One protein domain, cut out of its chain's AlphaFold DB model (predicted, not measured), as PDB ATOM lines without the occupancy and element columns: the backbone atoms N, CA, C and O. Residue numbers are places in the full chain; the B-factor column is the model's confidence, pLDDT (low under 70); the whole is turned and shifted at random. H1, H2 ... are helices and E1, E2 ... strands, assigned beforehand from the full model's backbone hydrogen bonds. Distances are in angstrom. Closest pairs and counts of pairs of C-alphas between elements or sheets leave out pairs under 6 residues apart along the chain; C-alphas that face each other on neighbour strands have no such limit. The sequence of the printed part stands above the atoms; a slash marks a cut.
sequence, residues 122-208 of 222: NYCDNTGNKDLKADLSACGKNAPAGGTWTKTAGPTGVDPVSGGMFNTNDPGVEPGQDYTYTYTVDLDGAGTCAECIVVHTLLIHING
ATOM      1  N   ASN A 122     -45.358  26.425  26.508       75.94
ATOM      2  CA  ASN A 122     -46.610  26.492  25.762       75.94
ATOM      3  C   ASN A 122     -47.399  25.189  25.896       75.94
ATOM      4  O   ASN A 122     -46.922  24.129  25.477       75.94
ATOM      5  N   TYR A 123     -48.616  25.295  26.430       79.25
ATOM      6  CA  TYR A 123     -49.613  24.230  26.449       79.25
ATOM      7  C   TYR A 123     -50.821  24.590  25.609       79.25
ATOM      8  O   TYR A 123     -51.101  25.761  25.362       79.25
ATOM      9  N   CYS A 124     -51.550  23.553  25.224       79.44
ATOM     10  CA  CYS A 124     -52.804  23.664  24.506       79.44
ATOM     11  C   CYS A 124     -53.964  23.470  25.436       79.44
ATOM     12  O   CYS A 124     -53.964  22.527  26.232       79.44
ATOM     13  N   ASP A 125     -54.942  24.355  25.301       77.44
ATOM     14  CA  ASP A 125     -56.229  24.170  25.937       77.44
ATOM     15  C   ASP A 125     -56.825  22.803  25.575       77.44
ATOM     16  O   ASP A 125     -56.561  22.225  24.521       77.44
ATOM     17  N   ASN A 126     -57.605  22.244  26.496       73.44
ATOM     18  CA  ASN A 126     -58.366  21.017  26.274       73.44
ATOM     19  C   ASN A 126     -57.546  19.756  25.904       73.44
ATOM     20  O   ASN A 126     -58.109  18.773  25.418       73.44
ATOM     21  N   THR A 127     -56.229  19.737  26.146       75.94
ATOM     22  CA  THR A 127     -55.363  18.575  25.855       75.94
ATOM     23  C   THR A 127     -55.089  17.691  27.071       75.94
ATOM     24  O   THR A 127     -54.227  16.810  27.022       75.94
ATOM     25  N   GLY A 128     -55.821  17.910  28.164       83.94
ATOM     26  CA  GLY A 128     -55.729  17.142  29.396       83.94
ATOM     27  C   GLY A 128     -54.474  17.435  30.216       83.94
ATOM     28  O   GLY A 128     -53.984  18.569  30.282       83.94
ATOM     29  N   ASN A 129     -53.979  16.384  30.865       87.94
ATOM     30  CA  ASN A 129     -52.908  16.424  31.850       87.94
ATOM     31  C   ASN A 129     -51.533  16.716  31.233       87.94
ATOM     32  O   ASN A 129     -51.172  16.176  30.185       87.94
ATOM     33  N   LYS A 130     -50.748  17.524  31.944       85.25
ATOM     34  CA  LYS A 130     -49.365  17.904  31.661       85.25
ATOM     35  C   LYS A 130     -48.524  17.749  32.921       85.25
ATOM     36  O   LYS A 130     -48.989  18.038  34.023       85.25
ATOM     37  N   ASP A 131     -47.292  17.293  32.744       87.19
ATOM     38  CA  ASP A 131     -46.349  17.060  33.833       87.19
ATOM     39  C   ASP A 131     -45.345  18.221  33.905       87.19
ATOM     40  O   ASP A 131     -44.391  18.295  33.127       87.19
ATOM     41  N   LEU A 132     -45.549  19.118  34.874       85.81
ATOM     42  CA  LEU A 132     -44.701  20.295  35.081       85.81
ATOM     43  C   LEU A 132     -43.258  19.907  35.446       85.81
ATOM     44  O   LEU A 132     -42.304  20.640  35.172       85.81
ATOM     45  N   LYS A 133     -43.079  18.745  36.083       84.38
ATOM     46  CA  LYS A 133     -41.771  18.230  36.488       84.38
ATOM     47  C   LYS A 133     -41.000  17.681  35.291       84.38
ATOM     48  O   LYS A 133     -39.777  17.858  35.221       84.38
ATOM     49  N   ALA A 134     -41.701  17.044  34.355       80.94
ATOM     50  CA  ALA A 134     -41.125  16.627  33.084       80.94
ATOM     51  C   ALA A 134     -40.616  17.838  32.290       80.94
ATOM     52  O   ALA A 134     -39.498  17.784  31.785       80.94
ATOM     53  N   ASP A 135     -41.354  18.951  32.273       79.81
ATOM     54  CA  ASP A 135     -40.933  20.164  31.559       79.81
ATOM     55  C   ASP A 135     -39.696  20.834  32.169       79.81
ATOM     56  O   ASP A 135     -38.809  21.283  31.441       79.81
ATOM     57  N   LEU A 136     -39.570  20.846  33.501       78.12
ATOM     58  CA  LEU A 136     -38.323  21.265  34.153       78.12
ATOM     59  C   LEU A 136     -37.152  20.349  33.750       78.12
ATOM     60  O   LEU A 136     -36.074  20.820  33.369       78.12
ATOM     61  N   SER A 137     -37.375  19.034  33.797       77.88
ATOM     62  CA  SER A 137     -36.345  18.023  33.524       77.88
ATOM     63  C   SER A 137     -35.893  18.021  32.062       77.88
ATOM     64  O   SER A 137     -34.704  17.848  31.792       77.88
ATOM     65  N   ALA A 138     -36.816  18.269  31.127       68.62
ATOM     66  CA  ALA A 138     -36.556  18.347  29.691       68.62
ATOM     67  C   ALA A 138     -35.500  19.405  29.340       68.62
ATOM     68  O   ALA A 138     -34.820  19.284  28.324       68.62
ATOM     69  N   CYS A 139     -35.298  20.388  30.218       65.50
ATOM     70  CA  CYS A 139     -34.268  21.404  30.057       65.50
ATOM     71  C   CYS A 139     -33.184  21.396  31.118       65.50
ATOM     72  O   CYS A 139     -32.579  22.425  31.427       65.50
ATOM     73  N   GLY A 140     -32.912  20.212  31.662       69.25
ATOM     74  CA  GLY A 140     -31.776  19.990  32.544       69.25
ATOM     75  C   GLY A 140     -31.932  20.622  33.924       69.25
ATOM     76  O   GLY A 140     -30.964  20.640  34.686       69.25
ATOM     77  N   LYS A 141     -33.124  21.119  34.287       76.88
ATOM     78  CA  LYS A 141     -33.406  21.492  35.674       76.88
ATOM     79  C   LYS A 141     -33.674  20.213  36.455       76.88
ATOM     80  O   LYS A 141     -34.577  19.445  36.140       76.88
ATOM     81  N   ASN A 142     -32.883  19.986  37.498       75.69
ATOM     82  CA  ASN A 142     -33.148  18.900  38.425       75.69
ATOM     83  C   ASN A 142     -34.272  19.324  39.381       75.69
ATOM     84  O   ASN A 142     -34.091  20.252  40.176       75.69
ATOM     85  N   ALA A 143     -35.407  18.633  39.309       79.50
ATOM     86  CA  ALA A 143     -36.485  18.708  40.285       79.50
ATOM     87  C   ALA A 143     -36.525  17.378  41.068       79.50
ATOM     88  O   ALA A 143     -37.055  16.383  40.573       79.50
ATOM     89  N   PRO A 144     -35.934  17.305  42.273       82.19
ATOM     90  CA  PRO A 144     -35.961  16.097  43.104       82.19
ATOM     91  C   PRO A 144     -37.375  15.608  43.470       82.19
ATOM     92  O   PRO A 144     -38.386  16.201  43.109       82.19
ATOM     93  N   ALA A 145     -37.503  14.454  44.123       82.50
ATOM     94  CA  ALA A 145     -38.791  14.051  44.696       82.50
ATOM     95  C   ALA A 145     -39.083  14.852  45.977       82.50
ATOM     96  O   ALA A 145     -38.157  15.308  46.638       82.50
ATOM     97  N   GLY A 146     -40.363  15.000  46.335       80.44
ATOM     98  CA  GLY A 146     -40.772  15.611  47.606       80.44
ATOM     99  C   GLY A 146     -40.909  17.136  47.611       80.44
ATOM    100  O   GLY A 146     -41.307  17.687  48.631       80.44
ATOM    101  N   GLY A 147     -40.633  17.823  46.499       84.88
ATOM    102  CA  GLY A 147     -40.917  19.252  46.407       84.88
ATOM    103  C   GLY A 147     -42.396  19.573  46.232       84.88
ATOM    104  O   GLY A 147     -43.207  18.738  45.820       84.88
ATOM    105  N   THR A 148     -42.730  20.817  46.539       88.31
ATOM    106  CA  THR A 148     -44.069  21.379  46.452       88.31
ATOM    107  C   THR A 148     -44.169  22.313  45.260       88.31
ATOM    108  O   THR A 148     -43.232  23.039  44.933       88.31
ATOM    109  N   TRP A 149     -45.326  22.295  44.608       89.38
ATOM    110  CA  TRP A 149     -45.656  23.234  43.550       89.38
ATOM    111  C   TRP A 149     -46.639  24.259  44.095       89.38
ATOM    112  O   TRP A 149     -47.674  23.898  44.645       89.38
ATOM    113  N   THR A 150     -46.304  25.532  43.939       88.44
ATOM    114  CA  THR A 150     -47.132  26.654  44.380       88.44
ATOM    115  C   THR A 150     -47.434  27.539  43.192       88.44
ATOM    116  O   THR A 150     -46.513  27.971  42.504       88.44
ATOM    117  N   LYS A 151     -48.703  27.853  42.945       88.75
ATOM    118  CA  LYS A 151     -49.042  28.894  41.979       88.75
ATOM    119  C   LYS A 151     -48.671  30.265  42.522       88.75
ATOM    120  O   LYS A 151     -49.082  30.626  43.620       88.75
ATOM    121  N   THR A 152     -47.927  31.036  41.745       87.69
ATOM    122  CA  THR A 152     -47.481  32.381  42.117       87.69
ATOM    123  C   THR A 152     -48.115  33.482  41.274       87.69
ATOM    124  O   THR A 152     -48.182  34.617  41.741       87.69
ATOM    125  N   ALA A 153     -48.636  33.173  40.079       87.62
ATOM    126  CA  ALA A 153     -49.422  34.111  39.272       87.62
ATOM    127  C   ALA A 153     -50.383  33.399  38.298       87.62
ATOM    128  O   ALA A 153     -50.254  32.200  38.039       87.62
ATOM    129  N   GLY A 154     -51.331  34.159  37.745       84.44
ATOM    130  CA  GLY A 154     -52.312  33.715  36.746       84.44
ATOM    131  C   GLY A 154     -53.763  33.703  37.258       84.44
ATOM    132  O   GLY A 154     -53.996  33.995  38.436       84.44
ATOM    133  N   PRO A 155     -54.741  33.366  36.394       84.56
ATOM    134  CA  PRO A 155     -56.174  33.298  36.729       84.56
ATOM    135  C   PRO A 155     -56.482  32.394  37.932       84.56
ATOM    136  O   PRO A 155     -55.733  31.465  38.207       84.56
ATOM    137  N   THR A 156     -57.571  32.610  38.669       75.56
ATOM    138  CA  THR A 156     -57.909  31.796  39.857       75.56
ATOM    139  C   THR A 156     -58.418  30.389  39.490       75.56
ATOM    140  O   THR A 156     -58.975  30.186  38.420       75.56
ATOM    141  N   GLY A 157     -58.249  29.403  40.386       64.25
ATOM    142  CA  GLY A 157     -58.953  28.105  40.288       64.25
ATOM    143  C   GLY A 157     -58.162  26.901  39.763       64.25
ATOM    144  O   GLY A 157     -58.732  25.826  39.637       64.25
ATOM    145  N   VAL A 158     -56.860  27.043  39.515       72.81
ATOM    146  CA  VAL A 158     -55.996  25.937  39.064       72.81
ATOM    147  C   VAL A 158     -54.761  25.895  39.944       72.81
ATOM    148  O   VAL A 158     -53.880  26.738  39.780       72.81
ATOM    149  N   ASP A 159     -54.728  24.957  40.884       72.75
ATOM    150  CA  ASP A 159     -53.522  24.600  41.624       72.75
ATOM    151  C   ASP A 159     -53.012  23.263  41.077       72.75
ATOM    152  O   ASP A 159     -53.816  22.369  40.795       72.75
ATOM    153  N   PRO A 160     -51.693  23.091  40.907       68.31
ATOM    154  CA  PRO A 160     -51.138  21.834  40.455       68.31
ATOM    155  C   PRO A 160     -51.429  20.802  41.539       68.31
ATOM    156  O   PRO A 160     -51.135  21.016  42.720       68.31
ATOM    157  N   VAL A 161     -52.018  19.674  41.152       69.00
ATOM    158  CA  VAL A 161     -52.243  18.589  42.109       69.00
ATOM    159  C   VAL A 161     -50.897  18.018  42.564       69.00
ATOM    160  O   VAL A 161     -49.853  18.217  41.929       69.00
ATOM    161  N   SER A 162     -50.919  17.299  43.690       70.12
ATOM    162  CA  SER A 162     -49.732  16.654  44.259       70.12
ATOM    163  C   SER A 162     -48.916  15.935  43.177       70.12
ATOM    164  O   SER A 162     -49.457  15.149  42.400       70.12
ATOM    165  N   GLY A 163     -47.617  16.238  43.111       75.31
ATOM    166  CA  GLY A 163     -46.703  15.688  42.108       75.31
ATOM    167  C   GLY A 163     -46.416  16.591  40.905       75.31
ATOM    168  O   GLY A 163     -45.517  16.260  40.140       75.31
ATOM    169  N   GLY A 164     -47.086  17.743  40.767       84.00
ATOM    170  CA  GLY A 164     -46.820  18.684  39.671       84.00
ATOM    171  C   GLY A 164     -47.590  18.376  38.393       84.00
ATOM    172  O   GLY A 164     -47.093  18.631  37.303       84.00
ATOM    173  N   MET A 165     -48.791  17.809  38.518       88.06
ATOM    174  CA  MET A 165     -49.672  17.602  37.372       88.06
ATOM    175  C   MET A 165     -50.561  18.838  37.192       88.06
ATOM    176  O   MET A 165     -51.235  19.266  38.130       88.06
ATOM    177  N   PHE A 166     -50.571  19.388  35.984       87.75
ATOM    178  CA  PHE A 166     -51.438  20.486  35.566       87.75
ATOM    179  C   PHE A 166     -52.401  19.977  34.495       87.75
ATOM    180  O   PHE A 166     -51.961  19.384  33.515       87.75
ATOM    181  N   ASN A 167     -53.706  20.177  34.655       87.25
ATOM    182  CA  ASN A 167     -54.684  19.723  33.672       87.25
ATOM    183  C   ASN A 167     -55.283  20.916  32.929       87.25
ATOM    184  O   ASN A 167     -55.967  21.753  33.504       87.25
ATOM    185  N   THR A 168     -55.047  20.960  31.618       84.00
ATOM    186  CA  THR A 168     -55.529  22.030  30.728       84.00
ATOM    187  C   THR A 168     -57.054  22.051  30.559       84.00
ATOM    188  O   THR A 168     -57.579  22.994  29.973       84.00
ATOM    189  N   ASN A 169     -57.761  21.040  31.078       84.19
ATOM    190  CA  ASN A 169     -59.222  20.938  31.060       84.19
ATOM    191  C   ASN A 169     -59.862  21.406  32.381       84.19
ATOM    192  O   ASN A 169     -61.085  21.337  32.516       84.19
ATOM    193  N   ASP A 170     -59.062  21.792  33.382       86.06
ATOM    194  CA  ASP A 170     -59.591  22.145  34.697       86.06
ATOM    195  C   ASP A 170     -60.423  23.442  34.638       86.06
ATOM    196  O   ASP A 170     -60.030  24.406  33.967       86.06
ATOM    197  N   PRO A 171     -61.559  23.513  35.362       76.25
ATOM    198  CA  PRO A 171     -62.337  24.743  35.477       76.25
ATOM    199  C   PRO A 171     -61.474  25.869  36.069       76.25
ATOM    200  O   PRO A 171     -61.091  25.810  37.233       76.25
ATOM    201  N   GLY A 172     -61.166  26.891  35.267       79.94
ATOM    202  CA  GLY A 172     -60.251  27.985  35.634       79.94
ATOM    203  C   GLY A 172     -58.980  28.054  34.781       79.94
ATOM    204  O   GLY A 172     -58.212  29.013  34.905       79.94
ATOM    205  N   VAL A 173     -58.754  27.074  33.896       84.81
ATOM    206  CA  VAL A 173     -57.788  27.194  32.797       84.81
ATOM    207  C   VAL A 173     -58.421  27.983  31.654       84.81
ATOM    208  O   VAL A 173     -59.385  27.537  31.038       84.81
ATOM    209  N   GLU A 174     -57.878  29.163  31.374       83.12
ATOM    210  CA  GLU A 174     -58.381  30.080  30.357       83.12
ATOM    211  C   GLU A 174     -57.432  30.134  29.146       83.12
ATOM    212  O   GLU A 174     -56.231  30.377  29.306       83.12
ATOM    213  N   PRO A 175     -57.953  29.948  27.920       80.00
ATOM    214  CA  PRO A 175     -57.212  30.184  26.687       80.00
ATOM    215  C   PRO A 175     -56.618  31.596  26.603       80.00
ATOM    216  O   PRO A 175     -57.283  32.589  26.892       80.00
ATOM    217  N   GLY A 176     -55.372  31.690  26.145       75.69
ATOM    218  CA  GLY A 176     -54.624  32.937  25.978       75.69
ATOM    219  C   GLY A 176     -53.995  33.487  27.260       75.69
ATOM    220  O   GLY A 176     -53.387  34.554  27.203       75.69
ATOM    221  N   GLN A 177     -54.134  32.798  28.396       83.38
ATOM    222  CA  GLN A 177     -53.621  33.261  29.685       83.38
ATOM    223  C   GLN A 177     -52.297  32.605  30.075       83.38
ATOM    224  O   GLN A 177     -51.983  31.482  29.675       83.38
ATOM    225  N   ASP A 178     -51.561  33.313  30.933       84.31
ATOM    226  CA  ASP A 178     -50.324  32.844  31.549       84.31
ATOM    227  C   ASP A 178     -50.545  32.393  33.003       84.31
ATOM    228  O   ASP A 178     -51.271  33.021  33.779       84.31
ATOM    229  N   TYR A 179     -49.859  31.320  33.389       86.62
ATOM    230  CA  TYR A 179     -49.847  30.742  34.728       86.62
ATOM    231  C   TYR A 179     -48.407  30.596  35.200       86.62
ATOM    232  O   TYR A 179     -47.592  29.986  34.518       86.62
ATOM    233  N   THR A 180     -48.093  31.100  36.389       87.25
ATOM    234  CA  THR A 180     -46.756  30.949  36.973       87.25
ATOM    235  C   THR A 180     -46.824  30.026  38.172       87.25
ATOM    236  O   THR A 180     -47.615  30.251  39.090       87.25
ATOM    237  N   TYR A 181     -45.962  29.019  38.182       87.75
ATOM    238  CA  TYR A 181     -45.775  28.082  39.274       87.75
ATOM    239  C   TYR A 181     -44.347  28.145  39.794       87.75
ATOM    240  O   TYR A 181     -43.403  28.381  39.051       87.75
ATOM    241  N   THR A 182     -44.177  27.901  41.082       87.56
ATOM    242  CA  THR A 182     -42.884  27.790  41.740       87.56
ATOM    243  C   THR A 182     -42.786  26.412  42.364       87.56
ATOM    244  O   THR A 182     -43.630  26.024  43.173       87.56
ATOM    245  N   TYR A 183     -41.764  25.671  41.957       87.88
ATOM    246  CA  TYR A 183     -41.359  24.421  42.568       87.88
ATOM    247  C   TYR A 183     -40.330  24.708  43.657       87.88
ATOM    248  O   TYR A 183     -39.279  25.281  43.368       87.88
ATOM    249  N   THR A 184     -40.610  24.267  44.878       87.88
ATOM    250  CA  THR A 184     -39.704  24.403  46.018       87.88
ATOM    251  C   THR A 184     -39.459  23.037  46.630       87.88
ATOM    252  O   THR A 184     -40.403  22.319  46.950       87.88
ATOM    253  N   VAL A 185     -38.198  22.667  46.832       88.38
ATOM    254  CA  VAL A 185     -37.846  21.473  47.605       88.38
ATOM    255  C   VAL A 185     -36.762  21.798  48.608       88.38
ATOM    256  O   VAL A 185     -35.786  22.471  48.288       88.38
ATOM    257  N   ASP A 186     -36.956  21.288  49.815       87.25
ATOM    258  CA  ASP A 186     -35.939  21.249  50.845       87.25
ATOM    259  C   ASP A 186     -35.242  19.883  50.792       87.25
ATOM    260  O   ASP A 186     -35.873  18.845  51.001       87.25
ATOM    261  N   LEU A 187     -33.957  19.884  50.436       81.62
ATOM    262  CA  LEU A 187     -33.180  18.661  50.247       81.62
ATOM    263  C   LEU A 187     -32.803  17.976  51.564       81.62
ATOM    264  O   LEU A 187     -32.560  16.768  51.552       81.62
ATOM    265  N   ASP A 188     -32.727  18.721  52.670       80.06
ATOM    266  CA  ASP A 188     -32.371  18.176  53.985       80.06
ATOM    267  C   ASP A 188     -33.596  17.942  54.885       80.06
ATOM    268  O   ASP A 188     -33.515  17.192  55.860       80.06
ATOM    269  N   GLY A 189     -34.740  18.535  54.524       73.19
ATOM    270  CA  GLY A 189     -36.007  18.423  55.247       73.19
ATOM    271  C   GLY A 189     -35.987  19.074  56.632       73.19
ATOM    272  O   GLY A 189     -36.948  18.923  57.392       73.19
ATOM    273  N   ALA A 190     -34.900  19.761  56.986       72.94
ATOM    274  CA  ALA A 190     -34.718  20.449  58.251       72.94
ATOM    275  C   ALA A 190     -35.194  21.907  58.176       72.94
ATOM    276  O   ALA A 190     -35.404  22.531  59.216       72.94
ATOM    277  N   GLY A 191     -35.375  22.467  56.976       68.25
ATOM    278  CA  GLY A 191     -35.878  23.821  56.735       68.25
ATOM    279  C   GLY A 191     -34.932  24.931  57.192       68.25
ATOM    280  O   GLY A 191     -35.296  26.107  57.172       68.25
ATOM    281  N   THR A 192     -33.727  24.575  57.641       67.19
ATOM    282  CA  THR A 192     -32.769  25.492  58.276       67.19
ATOM    283  C   THR A 192     -31.626  25.912  57.360       67.19
ATOM    284  O   THR A 192     -30.947  26.897  57.645       67.19
ATOM    285  N   CYS A 193     -31.395  25.182  56.268       74.44
ATOM    286  CA  CYS A 193     -30.298  25.417  55.339       74.44
ATOM    287  C   CYS A 193     -30.805  26.141  54.083       74.44
ATOM    288  O   CYS A 193     -31.414  25.536  53.205       74.44
ATOM    289  N   ALA A 194     -30.533  27.443  53.965       70.69
ATOM    290  CA  ALA A 194     -30.971  28.235  52.810       70.69
ATOM    291  C   ALA A 194     -30.353  27.760  51.478       70.69
ATOM    292  O   ALA A 194     -30.991  27.860  50.437       70.69
ATOM    293  N   GLU A 195     -29.134  27.213  51.512       72.50
ATOM    294  CA  GLU A 195     -28.453  26.639  50.341       72.50
ATOM    295  C   GLU A 195     -28.957  25.233  49.963       72.50
ATOM    296  O   GLU A 195     -28.680  24.751  48.866       72.50
ATOM    297  N   CYS A 196     -29.744  24.598  50.835       78.19
ATOM    298  CA  CYS A 196     -30.367  23.298  50.602       78.19
ATOM    299  C   CYS A 196     -31.786  23.424  50.020       78.19
ATOM    300  O   CYS A 196     -32.398  22.414  49.665       78.19
ATOM    301  N   ILE A 197     -32.305  24.652  49.897       81.75
ATOM    302  CA  ILE A 197     -33.599  24.929  49.279       81.75
ATOM    303  C   ILE A 197     -33.386  25.163  47.786       81.75
ATOM    304  O   ILE A 197     -32.765  26.139  47.364       81.75
ATOM    305  N   VAL A 198     -33.948  24.276  46.971       83.62
ATOM    306  CA  VAL A 198     -33.978  24.438  45.518       83.62
ATOM    307  C   VAL A 198     -35.306  25.071  45.133       83.62
ATOM    308  O   VAL A 198     -36.367  24.537  45.461       83.62
ATOM    309  N   VAL A 199     -35.239  26.187  44.407       84.56
ATOM    310  CA  VAL A 199     -36.405  26.892  43.869       84.56
ATOM    311  C   VAL A 199     -36.286  26.975  42.355       84.56
ATOM    312  O   VAL A 199     -35.287  27.469  41.839       84.56
ATOM    313  N   HIS A 200     -37.319  26.525  41.648       83.38
ATOM    314  CA  HIS A 200     -37.479  26.749  40.212       83.38
ATOM    315  C   HIS A 200     -38.805  27.446  39.975       83.38
ATOM    316  O   HIS A 200     -39.816  27.076  40.567       83.38
ATOM    317  N   THR A 201     -38.824  28.435  39.094       82.56
ATOM    318  CA  THR A 201     -40.086  29.015  38.631       82.56
ATOM    319  C   THR A 201     -40.401  28.431  37.259       82.56
ATOM    320  O   THR A 201     -39.470  28.151  36.514       82.56
ATOM    321  N   LEU A 202     -41.684  28.229  36.957       80.62
ATOM    322  CA  LEU A 202     -42.233  27.725  35.701       80.62
ATOM    323  C   LEU A 202     -43.413  28.614  35.266       80.62
ATOM    324  O   LEU A 202     -44.471  28.600  35.884       80.62
ATOM    325  N   LEU A 203     -43.237  29.398  34.212       81.00
ATOM    326  CA  LEU A 203     -44.282  30.112  33.484       81.00
ATOM    327  C   LEU A 203     -44.891  29.207  32.402       81.00
ATOM    328  O   LEU A 203     -44.170  28.581  31.632       81.00
ATOM    329  N   ILE A 204     -46.212  29.178  32.310       82.12
ATOM    330  CA  ILE A 204     -46.986  28.381  31.363       82.12
ATOM    331  C   ILE A 204     -47.920  29.323  30.615       82.12
ATOM    332  O   ILE A 204     -48.703  30.018  31.250       82.12
ATOM    333  N   HIS A 205     -47.877  29.310  29.290       81.62
ATOM    334  CA  HIS A 205     -48.849  29.978  28.437       81.62
ATOM    335  C   HIS A 205     -49.854  28.954  27.912       81.62
ATOM    336  O   HIS A 205     -49.472  27.958  27.283       81.62
ATOM    337  N   ILE A 206     -51.141  29.202  28.149       81.19
ATOM    338  CA  ILE A 206     -52.223  28.421  27.557       81.19
ATOM    339  C   ILE A 206     -52.542  29.033  26.211       81.19
ATOM    340  O   ILE A 206     -53.206  30.057  26.098       81.19
ATOM    341  N   ASN A 207     -52.093  28.379  25.159       74.50
ATOM    342  CA  ASN A 207     -52.508  28.729  23.822       74.50
ATOM    343  C   ASN A 207     -53.949  28.265  23.645       74.50
ATOM    344  O   ASN A 207     -54.236  27.071  23.725       74.50
ATOM    345  N   GLY A 208     -54.834  29.210  23.344       67.69
ATOM    346  CA  GLY A 208     -56.141  28.851  22.825       67.69
ATOM    347  C   GLY A 208     -56.010  28.140  21.487       67.69
ATOM    348  O   GLY A 208     -55.237  28.578  20.613       67.69
TER     349      GLY A 208
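This is residues 122 to 208 of the 222 residues of an uncharacterized protein of Spirochaetes bacterium (UniProt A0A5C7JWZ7). The core is a long, strongly twisted hairpin, E5 and E6, with E3 beside E5 and short E1 beside the last residues of E6, making one sheet of four strands. Over this sheet lie a short helix, H1, crossing E6 and E5, and a small pair of strands, E2 and E4, which keeps a gap from the sheet's strands. The printed part has 87 residues, with E1, E2, H1, E3, E4, E5 and E6 along the chain; 42 residues, under half, are in named elements, mostly strand. The large sheet is mixed, in the order E1 E6 E5 E3; the small one is antiparallel. The whole is compact, with a radius of gyration of the C-alphas of 13.5 A, yet elongated, spanning 41 by 25 by 17 A.

E1, residues 122 to 124, begins with C-alpha 122 at (-46.610, 26.492, 25.762). E2 is residues 129 to 131, and H1, residues 132 to 138, measures 10.0 A. E3 is residues 148 to 153, 15.6 A long, and E4 is residues 165 to 167. E5, residues 178 to 186, runs 26.7 A from C-alpha 178 at (-50.324, 32.844, 31.549). E6, residues 197 to 207, is the longest strand, 31.9 A, and ends with C-alpha 207 at (-52.508, 28.729, 23.822).

E5 and E6 form a hairpin, antiparallel at 161 degrees, with N 183 and O 200 2.8 A apart, within hydrogen-bond range. E3, an edge strand, is antiparallel to E5 at 148 degrees; N 182 and O 150 are 2.7 A apart. The pairing of E6 is staggered: residues 197 to 205 pair with E5, and 205 to 207 with E1. E1, the other edge strand, is parallel to E6 at 49 degrees, with N 207 and O 123 2.8 A apart. H1 is on the sheet at a height of 9.9 A, over E6 and only just over E5, on which 3 of its 7 C-alphas fall; it runs across the strands, at 74 degrees to E6 on the local plane. The closest C-alphas of H1 and E6 are those of Leu 136 and Leu 202, 7.7 A apart. In H1 every O i to N i+4 pair is within hydrogen-bond range. E2 and E4 are antiparallel at 149 degrees, with N 130 and O 166 2.7 A apart. E4 is apart from E3, E5 and E6.

The C-alphas of Thr 192 and Gly 208 are the two farthest apart, at 42.6 A. The printed part has no cut, and the link from E3 to E4, 11 residues, is long. The mean pLDDT of the printed part is 80.2; residues 138 to 140, 157, 160 to 161, 191 to 192 and 208 are under 70.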